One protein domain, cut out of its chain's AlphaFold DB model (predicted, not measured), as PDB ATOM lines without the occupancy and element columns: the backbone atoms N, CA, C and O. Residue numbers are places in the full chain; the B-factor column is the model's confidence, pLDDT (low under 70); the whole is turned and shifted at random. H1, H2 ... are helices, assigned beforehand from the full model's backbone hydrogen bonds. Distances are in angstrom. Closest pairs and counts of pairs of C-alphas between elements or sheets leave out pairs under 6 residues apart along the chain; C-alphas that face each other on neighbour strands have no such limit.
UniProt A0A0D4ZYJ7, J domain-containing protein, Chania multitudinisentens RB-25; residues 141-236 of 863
ATOM      1  N   ASP A 141      39.587 -12.453  -0.265       88.19
ATOM      2  CA  ASP A 141      39.024 -12.255   1.076       88.19
ATOM      3  C   ASP A 141      39.131 -13.539   1.925       88.19
ATOM      4  O   ASP A 141      38.453 -14.545   1.709       88.19
ATOM      5  N   ASN A 142      39.958 -13.484   2.975       82.06
ATOM      6  CA  ASN A 142      40.209 -14.612   3.875       82.06
ATOM      7  C   ASN A 142      38.957 -15.108   4.638       82.06
ATOM      8  O   ASN A 142      38.911 -16.271   5.047       82.06
ATOM      9  N   LYS A 143      37.934 -14.264   4.823       86.31
ATOM     10  CA  LYS A 143      36.642 -14.665   5.401       86.31
ATOM     11  C   LYS A 143      35.767 -15.350   4.354       86.31
ATOM     12  O   LYS A 143      35.212 -16.411   4.639       86.31
ATOM     13  N   GLN A 144      35.668 -14.786   3.149       87.94
ATOM     14  CA  GLN A 144      34.810 -15.337   2.093       87.94
ATOM     15  C   GLN A 144      35.351 -16.661   1.545       87.94
ATOM     16  O   GLN A 144      34.598 -17.629   1.498       87.94
ATOM     17  N   ARG A 145      36.658 -16.773   1.264       84.81
ATOM     18  CA  ARG A 145      37.272 -18.010   0.737       84.81
ATOM     19  C   ARG A 145      37.064 -19.247   1.616       84.81
ATOM     20  O   ARG A 145      37.098 -20.366   1.114       84.81
ATOM     21  N   ASN A 146      36.846 -19.062   2.918       86.12
ATOM     22  CA  ASN A 146      36.579 -20.147   3.865       86.12
ATOM     23  C   ASN A 146      35.076 -20.347   4.149       86.12
ATOM     24  O   ASN A 146      34.687 -21.381   4.695       86.12
ATOM     25  N   SER A 147      34.215 -19.402   3.764       91.19
ATOM     26  CA  SER A 147      32.772 -19.457   4.012       91.19
ATOM     27  C   SER A 147      32.087 -20.500   3.130       91.19
ATOM     28  O   SER A 147      32.196 -20.465   1.907       91.19
ATOM     29  N   LYS A 148      31.318 -21.410   3.745       89.56
ATOM     30  CA  LYS A 148      30.452 -22.352   3.015       89.56
ATOM     31  C   LYS A 148      29.404 -21.607   2.174       89.56
ATOM     32  O   LYS A 148      29.135 -22.011   1.050       89.56
ATOM     33  N   GLN A 149      28.862 -20.506   2.704       90.00
ATOM     34  CA  GLN A 149      27.814 -19.730   2.040       90.00
ATOM     35  C   GLN A 149      28.339 -18.992   0.803       90.00
ATOM     36  O   GLN A 149      27.711 -19.068  -0.240       90.00
ATOM     37  N   ALA A 150      29.526 -18.377   0.873       92.19
ATOM     38  CA  ALA A 150      30.082 -17.636  -0.265       92.19
ATOM     39  C   ALA A 150      30.316 -18.531  -1.498       92.19
ATOM     40  O   ALA A 150      30.099 -18.100  -2.626       92.19
ATOM     41  N   TRP A 151      30.718 -19.791  -1.288       93.00
ATOM     42  CA  TRP A 151      30.876 -20.764  -2.375       93.00
ATOM     43  C   TRP A 151      29.550 -21.327  -2.897       93.00
ATOM     44  O   TRP A 151      29.457 -21.608  -4.090       93.00
ATOM     45  N   HIS A 152      28.527 -21.448  -2.041       91.75
ATOM     46  CA  HIS A 152      27.154 -21.755  -2.462       91.75
ATOM     47  C   HIS A 152      26.608 -20.623  -3.343       91.75
ATOM     48  O   HIS A 152      26.320 -20.859  -4.513       91.75
ATOM     49  N   ASP A 153      26.603 -19.386  -2.836       90.44
ATOM     50  CA  ASP A 153      26.121 -18.197  -3.549       90.44
ATOM     51  C   ASP A 153      26.856 -17.988  -4.887       90.44
ATOM     52  O   ASP A 153      26.244 -17.601  -5.879       90.44
ATOM     53  N   PHE A 154      28.164 -18.272  -4.938       91.94
ATOM     54  CA  PHE A 154      28.958 -18.204  -6.166       91.94
ATOM     55  C   PHE A 154      28.522 -19.241  -7.209       91.94
ATOM     56  O   PHE A 154      28.276 -18.874  -8.356       91.94
ATOM     57  N   VAL A 155      28.395 -20.515  -6.831       91.06
ATOM     58  CA  VAL A 155      28.029 -21.600  -7.760       91.06
ATOM     59  C   VAL A 155      26.571 -21.516  -8.220       91.06
ATOM     60  O   VAL A 155      26.273 -21.858  -9.360       91.06
ATOM     61  N   PHE A 156      25.666 -21.009  -7.381       90.19
ATOM     62  CA  PHE A 156      24.275 -20.740  -7.762       90.19
ATOM     63  C   PHE A 156      24.063 -19.346  -8.386       90.19
ATOM     64  O   PHE A 156      22.924 -18.973  -8.674       90.19
ATOM     65  N   SER A 157      25.129 -18.567  -8.616       89.62
ATOM     66  CA  SER A 157      25.022 -17.264  -9.281       89.62
ATOM     67  C   SER A 157      24.738 -17.414 -10.777       89.62
ATOM     68  O   SER A 157      25.247 -18.324 -11.435       89.62
ATOM     69  N   ALA A 158      23.943 -16.495 -11.332       83.62
ATOM     70  CA  ALA A 158      23.589 -16.517 -12.749       83.62
ATOM     71  C   ALA A 158      24.835 -16.437 -13.647       83.62
ATOM     72  O   ALA A 158      24.917 -17.133 -14.653       83.62
ATOM     73  N   GLU A 159      25.835 -15.648 -13.250       82.94
ATOM     74  CA  GLU A 159      27.082 -15.473 -13.994       82.94
ATOM     75  C   GLU A 159      27.929 -16.755 -14.021       82.94
ATOM     76  O   GLU A 159      28.597 -17.025 -15.018       82.94
ATOM     77  N   PHE A 160      27.886 -17.568 -12.957       87.62
ATOM     78  CA  PHE A 160      28.527 -18.884 -12.951       87.62
ATOM     79  C   PHE A 160      27.752 -19.886 -13.802       87.62
ATOM     80  O   PHE A 160      28.344 -20.504 -14.680       87.62
ATOM     81  N   LEU A 161      26.437 -20.010 -13.606       85.69
ATOM     82  CA  LEU A 161      25.608 -20.984 -14.328       85.69
ATOM     83  C   LEU A 161      25.566 -20.728 -15.848       85.69
ATOM     84  O   LEU A 161      25.467 -21.679 -16.621       85.69
ATOM     85  N   GLN A 162      25.693 -19.467 -16.287       77.31
ATOM     86  CA  GLN A 162      25.878 -19.107 -17.702       77.31
ATOM     87  C   GLN A 162      27.254 -19.531 -18.238       77.31
ATOM     88  O   GLN A 162      27.352 -20.044 -19.350       77.31
ATOM     89  N   ALA A 163      28.320 -19.313 -17.464       79.62
ATOM     90  CA  ALA A 163      29.687 -19.615 -17.886       79.62
ATOM     91  C   ALA A 163      30.027 -21.113 -17.808       79.62
ATOM     92  O   ALA A 163      30.850 -21.589 -18.583       79.62
ATOM     93  N   GLN A 164      29.391 -21.862 -16.902       79.81
ATOM     94  CA  GLN A 164      29.719 -23.250 -16.567       79.81
ATOM     95  C   GLN A 164      29.764 -24.193 -17.782       79.81
ATOM     96  O   GLN A 164      30.577 -25.111 -17.809       79.81
ATOM     97  N   LEU A 165      28.903 -23.970 -18.778       71.38
ATOM     98  CA  LEU A 165      28.762 -24.824 -19.964       71.38
ATOM     99  C   LEU A 165      29.551 -24.314 -21.186       71.38
ATOM    100  O   LEU A 165      29.359 -24.814 -22.290       71.38
ATOM    101  N   ASN A 166      30.401 -23.300 -21.009       72.44
ATOM    102  CA  ASN A 166      31.255 -22.762 -22.062       72.44
ATOM    103  C   ASN A 166      32.606 -23.503 -22.082       72.44
ATOM    104  O   ASN A 166      33.317 -23.523 -21.074       72.44
ATOM    105  N   ASP A 167      32.978 -24.064 -23.236       65.44
ATOM    106  CA  ASP A 167      34.209 -24.848 -23.428       65.44
ATOM    107  C   ASP A 167      35.498 -24.077 -23.044       65.44
ATOM    108  O   ASP A 167      36.463 -24.669 -22.552       65.44
ATOM    109  N   ASP A 168      35.512 -22.748 -23.206       70.69
ATOM    110  CA  ASP A 168      36.653 -21.889 -22.854       70.69
ATOM    111  C   ASP A 168      36.713 -21.572 -21.352       70.69
ATOM    112  O   ASP A 168      37.786 -21.323 -20.792       70.69
ATOM    113  N   PHE A 169      35.559 -21.565 -20.673       78.81
ATOM    114  CA  PHE A 169      35.464 -21.141 -19.277       78.81
ATOM    115  C   PHE A 169      36.243 -22.071 -18.346       78.81
ATOM    116  O   PHE A 169      36.924 -21.589 -17.443       78.81
ATOM    117  N   LEU A 170      36.209 -23.384 -18.587       76.88
ATOM    118  CA  LEU A 170      36.986 -24.358 -17.814       76.88
ATOM    119  C   LEU A 170      38.500 -24.133 -17.948       76.88
ATOM    120  O   LEU A 170      39.227 -24.213 -16.954       76.88
ATOM    121  N   GLN A 171      38.978 -23.789 -19.147       74.31
ATOM    122  CA  GLN A 171      40.395 -23.500 -19.393       74.31
ATOM    123  C   GLN A 171      40.825 -22.203 -18.695       74.31
ATOM    124  O   GLN A 171      41.849 -22.169 -18.008       74.31
ATOM    125  N   LEU A 172      40.003 -21.154 -18.794       75.75
ATOM    126  CA  LEU A 172      40.214 -19.891 -18.086       75.75
ATOM    127  C   LEU A 172      40.143 -20.042 -16.561       75.75
ATOM    128  O   LEU A 172      40.939 -19.432 -15.850       75.75
ATOM    129  N   LEU A 173      39.231 -20.867 -16.043       82.81
ATOM    130  CA  LEU A 173      39.122 -21.184 -14.619       82.81
ATOM    131  C   LEU A 173      40.413 -21.843 -14.114       82.81
ATOM    132  O   LEU A 173      40.974 -21.408 -13.110       82.81
ATOM    133  N   VAL A 174      40.928 -22.837 -14.842       81.19
ATOM    134  CA  VAL A 174      42.210 -23.499 -14.549       81.19
ATOM    135  C   VAL A 174      43.380 -22.514 -14.597       81.19
ATOM    136  O   VAL A 174      44.195 -22.493 -13.670       81.19
ATOM    137  N   TYR A 175      43.446 -21.650 -15.613       78.06
ATOM    138  CA  TYR A 175      44.450 -20.586 -15.700       78.06
ATOM    139  C   TYR A 175      44.371 -19.622 -14.504       78.06
ATOM    140  O   TYR A 175      45.385 -19.337 -13.866       78.06
ATOM    141  N   CYS A 176      43.171 -19.175 -14.129       77.25
ATOM    142  CA  CYS A 176      42.965 -18.301 -12.977       77.25
ATOM    143  C   CYS A 176      43.427 -18.948 -11.668       77.25
ATOM    144  O   CYS A 176      44.168 -18.326 -10.906       77.25
ATOM    145  N   LEU A 177      43.032 -20.200 -11.416       81.75
ATOM    146  CA  LEU A 177      43.380 -20.924 -10.192       81.75
ATOM    147  C   LEU A 177      44.887 -21.197 -10.069       81.75
ATOM    148  O   LEU A 177      45.406 -21.168  -8.954       81.75
ATOM    149  N   THR A 178      45.583 -21.418 -11.189       78.00
ATOM    150  CA  THR A 178      47.019 -21.758 -11.209       78.00
ATOM    151  C   THR A 178      47.957 -20.553 -11.325       78.00
ATOM    152  O   THR A 178      49.025 -20.579 -10.721       78.00
ATOM    153  N   GLN A 179      47.584 -19.505 -12.071       73.19
ATOM    154  CA  GLN A 179      48.476 -18.383 -12.421       73.19
ATOM    155  C   GLN A 179      48.066 -17.030 -11.815       73.19
ATOM    156  O   GLN A 179      48.918 -16.161 -11.643       73.19
ATOM    157  N   LYS A 180      46.776 -16.807 -11.512       69.94
ATOM    158  CA  LYS A 180      46.252 -15.488 -11.082       69.94
ATOM    159  C   LYS A 180      45.743 -15.444  -9.639       69.94
ATOM    160  O   LYS A 180      45.634 -14.360  -9.079       69.94
ATOM    161  N   SER A 181      45.453 -16.592  -9.031       75.31
ATOM    162  CA  SER A 181      44.887 -16.705  -7.677       75.31
ATOM    163  C   SER A 181      45.799 -16.179  -6.563       75.31
ATOM    164  O   SER A 181      45.314 -15.871  -5.477       75.31
ATOM    165  N   GLY A 182      47.118 -16.136  -6.793       73.88
ATOM    166  CA  GLY A 182      48.122 -15.851  -5.762       73.88
ATOM    167  C   GLY A 182      48.243 -16.937  -4.681       73.88
ATOM    168  O   GLY A 182      48.977 -16.752  -3.713       73.88
ATOM    169  N   ILE A 183      47.534 -18.062  -4.830       80.00
ATOM    170  CA  ILE A 183      47.473 -19.165  -3.865       80.00
ATOM    171  C   ILE A 183      47.972 -20.436  -4.573       80.00
ATOM    172  O   ILE A 183      47.415 -20.797  -5.608       80.00
ATOM    173  N   PRO A 184      48.983 -21.152  -4.040       81.00
ATOM    174  CA  PRO A 184      49.408 -22.430  -4.610       81.00
ATOM    175  C   PRO A 184      48.238 -23.417  -4.691       81.00
ATOM    176  O   PRO A 184      47.452 -23.501  -3.748       81.00
ATOM    177  N   ALA A 185      48.149 -24.227  -5.752       76.75
ATOM    178  CA  ALA A 185      47.044 -25.181  -5.935       76.75
ATOM    179  C   ALA A 185      46.846 -26.131  -4.730       76.75
ATOM    180  O   ALA A 185      45.719 -26.452  -4.344       76.75
ATOM    181  N   ALA A 186      47.951 -26.485  -4.065       79.38
ATOM    182  CA  ALA A 186      47.981 -27.278  -2.838       79.38
ATOM    183  C   ALA A 186      47.342 -26.606  -1.598       79.38
ATOM    184  O   ALA A 186      47.130 -27.275  -0.591       79.38
ATOM    185  N   GLN A 187      47.055 -25.300  -1.651       84.31
ATOM    186  CA  GLN A 187      46.504 -24.478  -0.561       84.31
ATOM    187  C   GLN A 187      45.157 -23.817  -0.918       84.31
ATOM    188  O   GLN A 187      44.642 -23.006  -0.145       84.31
ATOM    189  N   LEU A 188      44.582 -24.128  -2.086       85.81
ATOM    190  CA  LEU A 188      43.274 -23.602  -2.487       85.81
ATOM    191  C   LEU A 188      42.155 -24.100  -1.543       85.81
ATOM    192  O   LEU A 188      42.254 -25.200  -0.994       85.81
ATOM    193  N   PRO A 189      41.081 -23.316  -1.315       88.88
ATOM    194  CA  PRO A 189      40.147 -23.597  -0.226       88.88
ATOM    195  C   PRO A 189      39.330 -24.879  -0.433       88.88
ATOM    196  O   PRO A 189      38.669 -25.044  -1.456       88.88
ATOM    197  N   ARG A 190      39.251 -25.740   0.593       88.12
ATOM    198  CA  ARG A 190      38.445 -26.979   0.554       88.12
ATOM    199  C   ARG A 190      36.998 -26.754   0.097       88.12
ATOM    200  O   ARG A 190      36.473 -27.555  -0.670       88.12
ATOM    201  N   ASN A 191      36.344 -25.696   0.580       88.81
ATOM    202  CA  ASN A 191      34.939 -25.445   0.253       88.81
ATOM    203  C   ASN A 191      34.754 -25.082  -1.231       88.81
ATOM    204  O   ASN A 191      33.797 -25.558  -1.832       88.81
ATOM    205  N   MET A 192      35.701 -24.358  -1.843       90.44
ATOM    206  CA  MET A 192      35.709 -24.105  -3.291       90.44
ATOM    207  C   MET A 192      35.645 -25.417  -4.072       90.44
ATOM    208  O   MET A 192      34.791 -25.586  -4.935       90.44
ATOM    209  N   TYR A 193      36.527 -26.361  -3.735       87.75
ATOM    210  CA  TYR A 193      36.598 -27.641  -4.428       87.75
ATOM    211  C   TYR A 193      35.306 -28.453  -4.299       87.75
ATOM    212  O   TYR A 193      34.838 -28.981  -5.301       87.75
ATOM    213  N   ILE A 194      34.680 -28.490  -3.118       88.00
ATOM    214  CA  ILE A 194      33.391 -29.178  -2.937       88.00
ATOM    215  C   ILE A 194      32.312 -28.573  -3.838       88.00
ATOM    216  O   ILE A 194      31.643 -29.309  -4.557       88.00
ATOM    217  N   TYR A 195      32.144 -27.248  -3.828       90.44
ATOM    218  CA  TYR A 195      31.089 -26.608  -4.613       90.44
ATOM    219  C   TYR A 195      31.339 -26.690  -6.124       90.44
ATOM    220  O   TYR A 195      30.385 -26.921  -6.861       90.44
ATOM    221  N   LEU A 196      32.590 -26.601  -6.590       88.44
ATOM    222  CA  LEU A 196      32.916 -26.805  -8.006       88.44
ATOM    223  C   LEU A 196      32.665 -28.256  -8.459       88.44
ATOM    224  O   LEU A 196      32.037 -28.452  -9.495       88.44
ATOM    225  N   LEU A 197      33.081 -29.269  -7.684       84.50
ATOM    226  CA  LEU A 197      32.817 -30.686  -8.003       84.50
ATOM    227  C   LEU A 197      31.310 -30.999  -8.045       84.50
ATOM    228  O   LEU A 197      30.858 -31.778  -8.881       84.50
ATOM    229  N   LEU A 198      30.525 -30.384  -7.152       86.25
ATOM    230  CA  LEU A 198      29.065 -30.509  -7.151       86.25
ATOM    231  C   LEU A 198      28.419 -29.803  -8.347       86.25
ATOM    232  O   LEU A 198      27.463 -30.336  -8.901       86.25
ATOM    233  N   ALA A 199      28.929 -28.632  -8.739       85.69
ATOM    234  CA  ALA A 199      28.403 -27.869  -9.865       85.69
ATOM    235  C   ALA A 199      28.584 -28.620 -11.184       85.69
ATOM    236  O   ALA A 199      27.613 -28.850 -11.900       85.69
ATOM    237  N   PHE A 200      29.815 -29.052 -11.478       80.50
ATOM    238  CA  PHE A 200      30.160 -29.788 -12.700       80.50
ATOM    239  C   PHE A 200      29.683 -31.251 -12.701       80.50
ATOM    240  O   PHE A 200      29.967 -31.971 -13.652       80.50
ATOM    241  N   ASP A 201      28.964 -31.689 -11.658       68.00
ATOM    242  CA  ASP A 201      28.396 -33.038 -11.517       68.00
ATOM    243  C   ASP A 201      29.434 -34.161 -11.728       68.00
ATOM    244  O   ASP A 201      29.131 -35.270 -12.162       68.00
ATOM    245  N   THR A 202      30.698 -33.890 -11.377       54.94
ATOM    246  CA  THR A 202      31.818 -34.838 -11.508       54.94
ATOM    247  C   THR A 202      31.813 -35.913 -10.418       54.94
ATOM    248  O   THR A 202      32.760 -36.688 -10.298       54.94
ATOM    249  N   VAL A 203      30.777 -35.953  -9.575       49.09
ATOM    250  CA  VAL A 203      30.668 -36.881  -8.446       49.09
ATOM    251  C   VAL A 203      30.098 -38.215  -8.928       49.09
ATOM    252  O   VAL A 203      28.917 -38.495  -8.735       49.09
ATOM    253  N   VAL A 204      30.990 -39.006  -9.530       43.56
ATOM    254  CA  VAL A 204      30.897 -40.434  -9.889       43.56
ATOM    255  C   VAL A 204      29.618 -41.141  -9.404       43.56
ATOM    256  O   VAL A 204      29.518 -41.540  -8.242       43.56
ATOM    257  N   ASP A 205      28.688 -41.376 -10.333       38.66
ATOM    258  CA  ASP A 205      27.994 -42.665 -10.412       38.66
ATOM    259  C   ASP A 205      28.897 -43.589 -11.264       38.66
ATOM    260  O   ASP A 205      29.444 -43.147 -12.275       38.66
ATOM    261  N   ASP A 206      29.078 -44.859 -10.873       41.41
ATOM    262  CA  ASP A 206      30.098 -45.805 -11.403       41.41
ATOM    263  C   ASP A 206      30.016 -46.128 -12.918       41.41
ATOM    264  O   ASP A 206      30.764 -46.962 -13.442       41.41
ATOM    265  N   HIS A 207      29.082 -45.523 -13.657       39.97
ATOM    266  CA  HIS A 207      28.733 -45.901 -15.024       39.97
ATOM    267  C   HIS A 207      28.654 -44.692 -15.972       39.97
ATOM    268  O   HIS A 207      27.594 -44.107 -16.176       39.97
ATOM    269  N   LYS A 208      29.777 -44.427 -16.656       49.56
ATOM    270  CA  LYS A 208      29.898 -43.613 -17.885       49.56
ATOM    271  C   LYS A 208      29.444 -42.144 -17.787       49.56
ATOM    272  O   LYS A 208      28.455 -41.752 -18.405       49.56
ATOM    273  N   THR A 209      30.272 -41.301 -17.178       46.59
ATOM    274  CA  THR A 209      30.366 -39.876 -17.538       46.59
ATOM    275  C   THR A 209      31.682 -39.604 -18.264       46.59
ATOM    276  O   THR A 209      32.739 -40.080 -17.854       46.59
ATOM    277  N   ASP A 210      31.618 -38.862 -19.372       53.59
ATOM    278  CA  ASP A 210      32.808 -38.380 -20.075       53.59
ATOM    279  C   ASP A 210      33.357 -37.161 -19.323       53.59
ATOM    280  O   ASP A 210      32.821 -36.058 -19.407       53.59
ATOM    281  N   THR A 211      34.399 -37.377 -18.521       60.38
ATOM    282  CA  THR A 211      35.027 -36.331 -17.702       60.38
ATOM    283  C   THR A 211      36.109 -35.546 -18.448       60.38
ATOM    284  O   THR A 211      36.758 -34.694 -17.839       60.38
ATOM    285  N   SER A 212      36.306 -35.783 -19.752       65.00
ATOM    286  CA  SER A 212      37.394 -35.186 -20.547       65.00
ATOM    287  C   SER A 212      37.440 -33.656 -20.482       65.00
ATOM    288  O   SER A 212      38.524 -33.090 -20.340       65.00
ATOM    289  N   GLN A 213      36.283 -32.984 -20.498       66.44
ATOM    290  CA  GLN A 213      36.194 -31.522 -20.395       66.44
ATOM    291  C   GLN A 213      36.674 -30.984 -19.034       66.44
ATOM    292  O   GLN A 213      37.328 -29.943 -18.976       66.44
ATOM    293  N   VAL A 214      36.387 -31.690 -17.934       75.88
ATOM    294  CA  VAL A 214      36.688 -31.238 -16.557       75.88
ATOM    295  C   VAL A 214      38.024 -31.798 -16.039       75.88
ATOM    296  O   VAL A 214      38.541 -31.339 -15.020       75.88
ATOM    297  N   ALA A 215      38.645 -32.737 -16.760       79.31
ATOM    298  CA  ALA A 215      39.934 -33.334 -16.409       79.31
ATOM    299  C   ALA A 215      41.054 -32.311 -16.092       79.31
ATOM    300  O   ALA A 215      41.766 -32.528 -15.108       79.31
ATOM    301  N   PRO A 216      41.204 -31.169 -16.805       80.19
ATOM    302  CA  PRO A 216      42.193 -30.147 -16.444       80.19
ATOM    303  C   PRO A 216      41.939 -29.509 -15.070       80.19
ATOM    304  O   PRO A 216      42.887 -29.217 -14.342       80.19
ATOM    305  N   LEU A 217      40.671 -29.326 -14.680       83.06
ATOM    306  CA  LEU A 217      40.298 -28.802 -13.363       83.06
ATOM    307  C   LEU A 217      40.581 -29.838 -12.267       83.06
ATOM    308  O   LEU A 217      41.199 -29.503 -11.257       83.06
ATOM    309  N   ILE A 218      40.214 -31.101 -12.500       83.69
ATOM    310  CA  ILE A 218      40.497 -32.217 -11.584       83.69
ATOM    311  C   ILE A 218      42.013 -32.365 -11.361       83.69
ATOM    312  O   ILE A 218      42.450 -32.520 -10.222       83.69
ATOM    313  N   ALA A 219      42.834 -32.224 -12.406       85.06
ATOM    314  CA  ALA A 219      44.294 -32.284 -12.296       85.06
ATOM    315  C   ALA A 219      44.896 -31.162 -11.423       85.06
ATOM    316  O   ALA A 219      45.898 -31.385 -10.741       85.06
ATOM    317  N   VAL A 220      44.292 -29.966 -11.392       84.38
ATOM    318  CA  VAL A 220      44.666 -28.902 -10.437       84.38
ATOM    319  C   VAL A 220      44.226 -29.272  -9.019       84.38
ATOM    320  O   VAL A 220      45.007 -29.144  -8.077       84.38
ATOM    321  N   MET A 221      42.999 -29.778  -8.862       84.81
ATOM    322  CA  MET A 221      42.436 -30.172  -7.564       84.81
ATOM    323  C   MET A 221      43.236 -31.296  -6.888       84.81
ATOM    324  O   MET A 221      43.450 -31.254  -5.676       84.81
ATOM    325  N   GLN A 222      43.724 -32.272  -7.660       86.31
ATOM    326  CA  GLN A 222      44.526 -33.406  -7.178       86.31
ATOM    327  C   GLN A 222      45.874 -32.998  -6.561       86.31
ATOM    328  O   GLN A 222      46.442 -33.762  -5.784       86.31
ATOM    329  N   GLN A 223      46.368 -31.783  -6.829       86.75
ATOM    330  CA  GLN A 223      47.572 -31.239  -6.181       86.75
ATOM    331  C   GLN A 223      47.334 -30.872  -4.704       86.75
ATOM    332  O   GLN A 223      48.283 -30.600  -3.968       86.75
ATOM    333  N   HIS A 224      46.077 -30.850  -4.248       85.44
ATOM    334  CA  HIS A 224      45.734 -30.604  -2.853       85.44
ATOM    335  C   HIS A 224      45.975 -31.856  -1.984       85.44
ATOM    336  O   HIS A 224      45.357 -32.892  -2.248       85.44
ATOM    337  N   PRO A 225      46.763 -31.785  -0.885       85.75
ATOM    338  CA  PRO A 225      47.160 -32.954  -0.080       85.75
ATOM    339  C   PRO A 225      46.011 -33.811   0.469       85.75
ATOM    340  O   PRO A 225      46.199 -34.974   0.818       85.75
ATOM    341  N   HIS A 226      44.813 -33.233   0.570       85.38
ATOM    342  CA  HIS A 226      43.611 -33.908   1.057       85.38
ATOM    343  C   HIS A 226      42.534 -34.117  -0.020       85.38
ATOM    344  O   HIS A 226      41.386 -34.353   0.343       85.38
ATOM    345  N   TYR A 227      42.859 -34.036  -1.319       85.19
ATOM    346  CA  TYR A 227      41.885 -34.181  -2.418       85.19
ATOM    347  C   TYR A 227      40.954 -35.394  -2.237       85.19
ATOM    348  O   TYR A 227      39.740 -35.224  -2.193       85.19
ATOM    349  N   ALA A 228      41.501 -36.588  -1.982       83.12
ATOM    350  CA  ALA A 228      40.715 -37.815  -1.789       83.12
ATOM    351  C   ALA A 228      39.767 -37.789  -0.565       83.12
ATOM    352  O   ALA A 228      38.820 -38.571  -0.490       83.12
ATOM    353  N   TYR A 229      40.007 -36.909   0.414       84.81
ATOM    354  CA  TYR A 229      39.077 -36.663   1.523       84.81
ATOM    355  C   TYR A 229      37.991 -35.656   1.122       84.81
ATOM    356  O   TYR A 229      36.823 -35.860   1.431       84.81
ATOM    357  N   ILE A 230      38.356 -34.611   0.374       83.06
ATOM    358  CA  ILE A 230      37.428 -33.603  -0.162       83.06
ATOM    359  C   ILE A 230      36.428 -34.240  -1.139       83.06
ATOM    360  O   ILE A 230      35.233 -33.970  -1.058       83.06
ATOM    361  N   GLU A 231      36.901 -35.127  -2.011       82.44
ATOM    362  CA  GLU A 231      36.086 -35.910  -2.940       82.44
ATOM    363  C   GLU A 231      35.080 -36.796  -2.190       82.44
ATOM    364  O   GLU A 231      33.876 -36.697  -2.428       82.44
ATOM    365  N   LYS A 232      35.532 -37.565  -1.186       82.75
ATOM    366  CA  LYS A 232      34.641 -38.326  -0.288       82.75
ATOM    367  C   LYS A 232      33.657 -37.431   0.464       82.75
ATOM    368  O   LYS A 232      32.509 -37.818   0.675       82.75
ATOM    369  N   ASP A 233      34.061 -36.219   0.834       82.50
ATOM    370  CA  ASP A 233      33.188 -35.273   1.519       82.50
ATOM    371  C   ASP A 233      32.035 -34.772   0.637       82.50
ATOM    372  O   ASP A 233      30.968 -34.481   1.178       82.50
ATOM    373  N   THR A 234      32.176 -34.751  -0.697       80.88
ATOM    374  CA  THR A 234      31.053 -34.450  -1.614       80.88
ATOM    375  C   THR A 234      29.923 -35.486  -1.537       80.88
ATOM    376  O   THR A 234      28.773 -35.173  -1.841       80.88
ATOM    377  N   GLN A 235      30.218 -36.706  -1.072       81.62
ATOM    378  CA  GLN A 235      29.239 -37.784  -0.905       81.62
ATOM    379  C   GLN A 235      28.461 -37.701   0.423       81.62
ATOM    380  O   GLN A 235      27.535 -38.488   0.643       81.62
ATOM    381  N   ARG A 236      28.795 -36.758   1.321       82.62
ATOM    382  CA  ARG A 236      28.073 -36.561   2.590       82.62
ATOM    383  C   ARG A 236      26.607 -36.192   2.349       82.62
ATOM    384  O   ARG A 236      26.271 -35.464   1.415       82.62
TER     385      ARG A 236
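AT A GLANCE: This is residues 141 to 236 of the 863 residues of the protein "J domain-containing protein" of Chania multitudinisentens RB-25 (UniProt A0A0D4ZYJ7). Look for a loosely joined cluster of six short helices: H4 lies nearest the middle, H1 and H6 pack on two sides of it, and H3 and H5 form a separate pair side by side. H2 sits far from the middle, on the way from H1 to H3, and a long loop of residues 200 to 214 reaches out to His 207 and returns to H5. You have 96 printed residues, with six named helices in the order H1 to H6 and no named strand; the class is all helix. The whole is compact, with a radius of gyration of the C-alphas of 12.9 A and spans of 38 by 29 by 24 A.

HOW THE PARTS SIT: Start with H1, residues 148 to 155, which touches H4, residues 190 to 199; their closest C-alphas, of Trp 151 and Met 192, are 5.9 A apart. These two run the same way at a steep tilt of 37 degrees, only just past shallow. H2, residues 158 to 163, touches no helix. It is close to H1 but not clearly touching, the closest C-alphas, of Phe 154 and Phe 160, being 6.8 A apart. H3, residues 167 to 180, touches H5, residues 215 to 221, at Val 174 and Leu 217, whose C-alphas are the closest at 5.8 A; they run the same way at a shallow tilt of 26 degrees. H6, residues 227 to 234, touches H4 at a steep tilt of 58 degrees, with the closest C-alphas, of Ile 194 and Thr 234, 5.9 A apart. Helix packing is only just mostly crossed, with 1 of 3 touching pairs at a shallow tilt. H1 and H6 are apart, and so are H3 and H4. Every O i to N i+4 pair is within hydrogen-bond range in H1, H2, H4 and H5; look for 9 of 10 in H3 and 3 of 4 in H6.

IN THESE COORDINATES: Find C-alpha 148 at (30.452, -22.352, 3.015); from there H1 runs 11.1 A to Val 155. H2 runs from Ala 158 to Ala 163. H3, the longest helix, spans 19.6 A from Asp 167 to Lys 180. H4 begins at C-alpha 190, at (38.445, -26.979, 0.554), and runs 14.5 A to Ala 199. H5 runs from Ala 215 to Met 221, and H6 ends at C-alpha 234, at (31.053, -34.450, -1.614).

THE WHOLE: The C-alphas farthest apart are those of Asp 141 and His 207, at 38.7 A. The printed part has no cut. The link from H4 to H5, 15 residues, is long. Mean pLDDT of the printed part is 78.9; look for values under 70 at residues 167, 180 and 201 to 213.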